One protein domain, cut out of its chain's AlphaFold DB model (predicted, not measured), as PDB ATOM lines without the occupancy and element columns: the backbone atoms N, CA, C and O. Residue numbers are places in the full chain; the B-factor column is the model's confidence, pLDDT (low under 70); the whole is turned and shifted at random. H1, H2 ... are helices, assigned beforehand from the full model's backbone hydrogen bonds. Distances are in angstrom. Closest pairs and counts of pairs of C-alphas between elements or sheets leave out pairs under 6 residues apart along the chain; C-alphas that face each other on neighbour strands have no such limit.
ATOM      1  N   PRO A  59      51.678 115.700 -32.312       61.58
ATOM      2  CA  PRO A  59      52.740 115.573 -33.294       61.58
ATOM      3  C   PRO A  59      53.390 114.205 -33.094       61.58
ATOM      4  O   PRO A  59      53.800 113.856 -31.982       61.58
ATOM      5  N   ALA A  60      53.414 113.397 -34.154       68.64
ATOM      6  CA  ALA A  60      54.098 112.119 -34.110       68.64
ATOM      7  C   ALA A  60      55.565 112.398 -33.754       68.64
ATOM      8  O   ALA A  60      56.225 113.186 -34.425       68.64
ATOM      9  N   LEU A  61      56.058 111.811 -32.660       76.37
ATOM     10  CA  LEU A  61      57.453 111.997 -32.269       76.37
ATOM     11  C   LEU A  61      58.364 111.170 -33.188       76.37
ATOM     12  O   LEU A  61      58.012 110.027 -33.510       76.37
ATOM     13  N   PRO A  62      59.543 111.695 -33.559       78.98
ATOM     14  CA  PRO A  62      60.500 110.951 -34.358       78.98
ATOM     15  C   PRO A  62      61.101 109.802 -33.549       78.98
ATOM     16  O   PRO A  62      61.512 109.965 -32.393       78.98
ATOM     17  N   LEU A  63      61.147 108.619 -34.158       82.93
ATOM     18  CA  LEU A  63      61.695 107.409 -33.544       82.93
ATOM     19  C   LEU A  63      63.180 107.554 -33.213       82.93
ATOM     20  O   LEU A  63      63.647 106.969 -32.234       82.93
ATOM     21  N   GLU A  64      63.896 108.354 -34.002       82.06
ATOM     22  CA  GLU A  64      65.340 108.548 -33.912       82.06
ATOM     23  C   GLU A  64      65.770 109.205 -32.585       82.06
ATOM     24  O   GLU A  64      66.932 109.108 -32.206       82.06
ATOM     25  N   LEU A  65      64.842 109.821 -31.837       79.04
ATOM     26  CA  LEU A  65      65.115 110.372 -30.501       79.04
ATOM     27  C   LEU A  65      65.213 109.317 -29.396       79.04
ATOM     28  O   LEU A  65      65.832 109.566 -28.364       79.04
ATOM     29  N   PHE A  66      64.558 108.171 -29.568       82.33
ATOM     30  CA  PHE A  66      64.455 107.156 -28.516       82.33
ATOM     31  C   PHE A  66      65.218 105.887 -28.847       82.33
ATOM     32  O   PHE A  66      65.590 105.143 -27.940       82.33
ATOM     33  N   TYR A  67      65.420 105.622 -30.135       81.52
ATOM     34  CA  TYR A  67      65.981 104.366 -30.582       81.52
ATOM     35  C   TYR A  67      66.971 104.556 -31.721       81.52
ATOM     36  O   TYR A  67      66.776 105.372 -32.620       81.52
ATOM     37  N   ASN A  68      67.993 103.703 -31.729       82.30
ATOM     38  CA  ASN A  68      68.840 103.535 -32.894       82.30
ATOM     39  C   ASN A  68      68.063 102.753 -33.973       82.30
ATOM     40  O   ASN A  68      67.580 101.650 -33.685       82.30
ATOM     41  N   PRO A  69      67.972 103.254 -35.220       77.43
ATOM     42  CA  PRO A  69      67.299 102.548 -36.312       77.43
ATOM     43  C   PRO A  69      67.785 101.106 -36.521       77.43
ATOM     44  O   PRO A  69      67.003 100.243 -36.913       77.43
ATOM     45  N   ARG A  70      69.059 100.810 -36.220       80.56
ATOM     46  CA  ARG A  70      69.638  99.459 -36.351       80.56
ATOM     47  C   ARG A  70      69.091  98.468 -35.320       80.56
ATOM     48  O   ARG A  70      68.927  97.288 -35.630       80.56
ATOM     49  N   ASP A  71      68.766  98.941 -34.121       81.50
ATOM     50  CA  ASP A  71      68.268  98.098 -33.027       81.50
ATOM     51  C   ASP A  71      66.781  97.768 -33.213       81.50
ATOM     52  O   ASP A  71      66.316  96.687 -32.843       81.50
ATOM     53  N   LEU A  72      66.034  98.666 -33.864       75.87
ATOM     54  CA  LEU A  72      64.619  98.468 -34.190       75.87
ATOM     55  C   LEU A  72      64.368  97.260 -35.087       75.87
ATOM     56  O   LEU A  72      63.378  96.554 -34.905       75.87
ATOM     57  N   VAL A  73      65.259  97.019 -36.051       76.74
ATOM     58  CA  VAL A  73      65.126  95.899 -36.993       76.74
ATOM     59  C   VAL A  73      65.151  94.559 -36.252       76.74
ATOM     60  O   VAL A  73      64.440  93.631 -36.628       76.74
ATOM     61  N   HIS A  74      65.917  94.473 -35.162       77.52
ATOM     62  CA  HIS A  74      66.117  93.241 -34.405       77.52
ATOM     63  C   HIS A  74      65.081  93.033 -33.296       77.52
ATOM     64  O   HIS A  74      64.789  91.893 -32.941       77.52
ATOM     65  N   SER A  75      64.525  94.109 -32.731       76.82
ATOM     66  CA  SER A  75      63.660  94.012 -31.549       76.82
ATOM     67  C   SER A  75      62.267  93.448 -31.843       76.82
ATOM     68  O   SER A  75      61.581  93.008 -30.922       76.82
ATOM     69  N   GLY A  76      61.810  93.501 -33.100       72.53
ATOM     70  CA  GLY A  76      60.434  93.155 -33.484       72.53
ATOM     71  C   GLY A  76      59.364  94.069 -32.865       72.53
ATOM     72  O   GLY A  76      58.176  93.917 -33.150       72.53
ATOM     73  N   PHE A  77      59.761  95.039 -32.037       75.06
ATOM     74  CA  PHE A  77      58.884  95.987 -31.375       75.06
ATOM     75  C   PHE A  77      58.804  97.267 -32.206       75.06
ATOM     76  O   PHE A  77      59.792  97.981 -32.360       75.06
ATOM     77  N   ARG A  78      57.610  97.569 -32.732       70.73
ATOM     78  CA  ARG A  78      57.363  98.778 -33.527       70.73
ATOM     79  C   ARG A  78      56.425  99.740 -32.795       70.73
ATOM     80  O   ARG A  78      55.206  99.595 -32.912       70.73
ATOM     81  N   PRO A  79      56.948 100.706 -32.015       71.25
ATOM     82  CA  PRO A  79      56.107 101.754 -31.445       71.25
ATOM     83  C   PRO A  79      55.486 102.606 -32.563       71.25
ATOM     84  O   PRO A  79      56.073 102.749 -33.632       71.25
ATOM     85  N   ARG A  80      54.304 103.192 -32.331       73.77
ATOM     86  CA  ARG A  80      53.692 104.147 -33.271       73.77
ATOM     87  C   ARG A  80      54.406 105.496 -33.169       73.77
ATOM     88  O   ARG A  80      54.018 106.335 -32.365       73.77
ATOM     89  N   LEU A  81      55.467 105.651 -33.950       81.91
ATOM     90  CA  LEU A  81      56.275 106.866 -34.078       81.91
ATOM     91  C   LEU A  81      56.367 107.248 -35.561       81.91
ATOM     92  O   LEU A  81      55.965 106.463 -36.421       81.91
ATOM     93  N   CYS A  82      56.880 108.436 -35.859       82.22
ATOM     94  CA  CYS A  82      57.243 108.804 -37.227       82.22
ATOM     95  C   CYS A  82      58.754 108.659 -37.437       82.22
ATOM     96  O   CYS A  82      59.511 108.527 -36.476       82.22
ATOM     97  N   SER A  83      59.193 108.652 -38.691       83.82
ATOM     98  CA  SER A  83      60.611 108.700 -39.040       83.82
ATOM     99  C   SER A  83      60.917 109.965 -39.827       83.82
ATOM    100  O   SER A  83      60.184 110.323 -40.751       83.82
ATOM    101  N   VAL A  84      62.020 110.620 -39.472       81.97
ATOM    102  CA  VAL A  84      62.581 111.734 -40.257       81.97
ATOM    103  C   VAL A  84      63.488 111.197 -41.363       81.97
ATOM    104  O   VAL A  84      63.514 111.744 -42.462       81.97
ATOM    105  N   SER A  85      64.202 110.103 -41.086       81.51
ATOM    106  CA  SER A  85      65.161 109.485 -42.012       81.51
ATOM    107  C   SER A  85      64.534 108.512 -43.022       81.51
ATOM    108  O   SER A  85      65.194 108.112 -43.979       81.51
ATOM    109  N   GLY A  86      63.265 108.138 -42.838       80.36
ATOM    110  CA  GLY A  86      62.561 107.195 -43.710       80.36
ATOM    111  C   GLY A  86      62.837 105.726 -43.376       80.36
ATOM    112  O   GLY A  86      63.008 104.907 -44.278       80.36
ATOM    113  N   VAL A  87      62.883 105.374 -42.088       80.29
ATOM    114  CA  VAL A  87      63.037 103.985 -41.629       80.29
ATOM    115  C   VAL A  87      61.869 103.120 -42.105       80.29
ATOM    116  O   VAL A  87      60.696 103.458 -41.928       80.29
ATOM    117  N   GLU A  88      62.194 101.960 -42.674       80.09
ATOM    118  CA  GLU A  88      61.219 101.036 -43.244       80.09
ATOM    119  C   GLU A  88      60.148 100.614 -42.223       80.09
ATOM    120  O   GLU A  88      60.433 100.046 -41.163       80.09
ATOM    121  N   GLY A  89      58.882 100.865 -42.567       80.43
ATOM    122  CA  GLY A  89      57.730 100.533 -41.730       80.43
ATOM    123  C   GLY A  89      57.240 101.645 -40.805       80.43
ATOM    124  O   GLY A  89      56.298 101.395 -40.051       80.43
ATOM    125  N   TYR A  90      57.828 102.840 -40.875       82.71
ATOM    126  CA  TYR A  90      57.376 104.032 -40.156       82.71
ATOM    127  C   TYR A  90      56.895 105.108 -41.140       82.71
ATOM    128  O   TYR A  90      57.522 105.297 -42.184       82.71
ATOM    129  N   PRO A  91      55.790 105.820 -40.848       82.06
ATOM    130  CA  PRO A  91      55.350 106.940 -41.672       82.06
ATOM    131  C   PRO A  91      56.316 108.132 -41.545       82.06
ATOM    132  O   PRO A  91      56.947 108.302 -40.494       82.06
ATOM    133  N   PRO A  92      56.415 108.987 -42.578       81.61
ATOM    134  CA  PRO A  92      57.187 110.221 -42.488       81.61
ATOM    135  C   PRO A  92      56.570 111.172 -41.453       81.61
ATOM    136  O   PRO A  92      55.347 111.241 -41.315       81.61
ATOM    137  N   CYS A  93      57.404 111.916 -40.724       80.54
ATOM    138  CA  CYS A  93      56.912 112.969 -39.831       80.54
ATOM    139  C   CYS A  93      56.268 114.097 -40.657       80.54
ATOM    140  O   CYS A  93      56.879 114.614 -41.592       80.54
ATOM    141  N   VAL A  94      55.035 114.487 -40.318       78.88
ATOM    142  CA  VAL A  94      54.370 115.648 -40.929       78.88
ATOM    143  C   VAL A  94      54.916 116.896 -40.250       78.88
ATOM    144  O   VAL A  94      54.651 117.098 -39.071       78.88
ATOM    145  N   GLU A  95      55.693 117.704 -40.976       66.46
ATOM    146  CA  GLU A  95      56.360 118.898 -40.443       66.46
ATOM    147  C   GLU A  95      55.348 119.904 -39.862       66.46
ATOM    148  O   GLU A  95      54.749 120.715 -40.571       66.46
ATOM    149  N   SER A  96      55.170 119.890 -38.547       57.96
ATOM    150  CA  SER A  96      54.600 121.003 -37.798       57.96
ATOM    151  C   SER A  96      55.709 122.003 -37.446       57.96
ATOM    152  O   SER A  96      56.893 121.677 -37.411       57.96
ATOM    153  N   HIS A  97      55.364 123.266 -37.190       54.61
ATOM    154  CA  HIS A  97      56.340 124.342 -36.946       54.61
ATOM    155  C   HIS A  97      57.341 124.044 -35.799       54.61
ATOM    156  O   HIS A  97      58.443 124.601 -35.790       54.61
ATOM    157  N   SER A  98      56.983 123.169 -34.848       58.95
ATOM    158  CA  SER A  98      57.868 122.649 -33.791       58.95
ATOM    159  C   SER A  98      58.909 121.646 -34.295       58.95
ATOM    160  O   SER A  98      60.002 121.565 -33.730       58.95
ATOM    161  N   ASP A  99      58.619 120.939 -35.383       58.10
ATOM    162  CA  ASP A  99      59.456 119.864 -35.920       58.10
ATOM    163  C   ASP A  99      60.674 120.406 -36.655       58.10
ATOM    164  O   ASP A  99      61.719 119.770 -36.664       58.10
ATOM    165  N   ARG A 100      60.614 121.641 -37.167       62.17
ATOM    166  CA  ARG A 100      61.777 122.296 -37.784       62.17
ATOM    167  C   ARG A 100      62.930 122.475 -36.792       62.17
ATOM    168  O   ARG A 100      64.089 122.292 -37.144       62.17
ATOM    169  N   LYS A 101      62.611 122.787 -35.529       67.43
ATOM    170  CA  LYS A 101      63.606 122.866 -34.448       67.43
ATOM    171  C   LYS A 101      64.152 121.482 -34.097       67.43
ATOM    172  O   LYS A 101      65.332 121.356 -33.796       67.43
ATOM    173  N   MET A 102      63.300 120.462 -34.144       67.01
ATOM    174  CA  MET A 102      63.682 119.080 -33.864       67.01
ATOM    175  C   MET A 102      64.558 118.489 -34.973       67.01
ATOM    176  O   MET A 102      65.518 117.800 -34.660       67.01
ATOM    177  N   LYS A 103      64.288 118.821 -36.239       67.35
ATOM    178  CA  LYS A 103      65.123 118.463 -37.388       67.35
ATOM    179  C   LYS A 103      66.521 119.053 -37.258       67.35
ATOM    180  O   LYS A 103      67.474 118.298 -37.303       67.35
ATOM    181  N   ASN A 104      66.637 120.347 -36.945       70.61
ATOM    182  CA  ASN A 104      67.944 120.960 -36.691       70.61
ATOM    183  C   ASN A 104      68.696 120.267 -35.537       70.61
ATOM    184  O   ASN A 104      69.894 120.048 -35.633       70.61
ATOM    185  N   LEU A 105      67.994 119.893 -34.456       73.25
ATOM    186  CA  LEU A 105      68.602 119.140 -33.353       73.25
ATOM    187  C   LEU A 105      69.039 117.733 -33.775       73.25
ATOM    188  O   LEU A 105      70.053 117.252 -33.286       73.25
ATOM    189  N   LEU A 106      68.273 117.064 -34.637       67.36
ATOM    190  CA  LEU A 106      68.607 115.747 -35.173       67.36
ATOM    191  C   LEU A 106      69.792 115.819 -36.139       67.36
ATOM    192  O   LEU A 106      70.677 114.979 -36.035       67.36
ATOM    193  N   ASP A 107      69.835 116.824 -37.012       73.03
ATOM    194  CA  ASP A 107      70.962 117.083 -37.913       73.03
ATOM    195  C   ASP A 107      72.242 117.350 -37.092       73.03
ATOM    196  O   ASP A 107      73.283 116.754 -37.364       73.03
ATOM    197  N   ASP A 108      72.151 118.120 -36.000       77.13
ATOM    198  CA  ASP A 108      73.263 118.330 -35.058       77.13
ATOM    199  C   ASP A 108      73.680 117.039 -34.318       77.13
ATOM    200  O   ASP A 108      74.866 116.824 -34.058       77.13
ATOM    201  N   LEU A 109      72.725 116.174 -33.945       68.95
ATOM    202  CA  LEU A 109      72.995 114.957 -33.165       68.95
ATOM    203  C   LEU A 109      73.555 113.812 -34.023       68.95
ATOM    204  O   LEU A 109      74.385 113.034 -33.550       68.95
ATOM    205  N   PHE A 110      73.068 113.687 -35.259       67.81
ATOM    206  CA  PHE A 110      73.421 112.616 -36.192       67.81
ATOM    207  C   PHE A 110      74.445 113.038 -37.252       67.81
ATOM    208  O   PHE A 110      74.977 112.160 -37.930       67.81
ATOM    209  N   GLY A 111      74.775 114.330 -37.360       62.12
ATOM    210  CA  GLY A 111      75.829 114.839 -38.239       62.12
ATOM    211  C   GLY A 111      75.624 114.490 -39.714       62.12
ATOM    212  O   GLY A 111      76.603 114.165 -40.392       62.12
ATOM    213  N   LEU A 112      74.368 114.490 -40.174       49.70
ATOM    214  CA  LEU A 112      73.989 114.277 -41.576       49.70
ATOM    215  C   LEU A 112      73.950 115.593 -42.358       49.70
ATOM    216  O   LEU A 112      73.542 116.620 -41.776       49.70
TER     217      LEU A 112
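AT A GLANCE: This is residues 59 to 112 of the 112 residues of the protein "Abdominal ganglion neuropeptides L5-67" of Aplysia californica (UniProt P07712). There is little regular structure here: two separate helices, H2 and the shorter H1, stand at opposite ends of the longest axis, with loops filling the middle between them. The long link, residues 76 to 98, runs from H1 through that middle to H2. The printed part has 54 residues, with two named helices in the order H1, H2 and no named strand; the class is all helix, though under half of the residues are in named elements. It is compact, with a radius of gyration of the C-alphas of 11.0 A, and spans 31 by 23 by 15 A.

HOW THE PARTS SIT: Look first at H2, residues 99 to 110, the longest helix; H1, residues 69 to 75, is apart from it. In H2 every O i to N i+4 pair is within hydrogen-bond range; in H1 1 of 3 is, beside 2 of 4 O i to N i+3 pairs.

IN THESE COORDINATES: Find C-alpha 99 at (59.456, 119.864, -35.920); from there H2 runs 15.7 A to C-alpha 110 at (73.421, 112.616, -36.192). H1 begins at C-alpha 69, (67.299, 102.548, -36.312), and covers 10.4 A.

THE WHOLE: The C-alphas of His 74 and His 97, the two farthest apart, are 32.7 A apart. The printed part has no cut. Confidence is low, under 70, at residues 59 to 60, 95 to 103, 106 and 109 to 112.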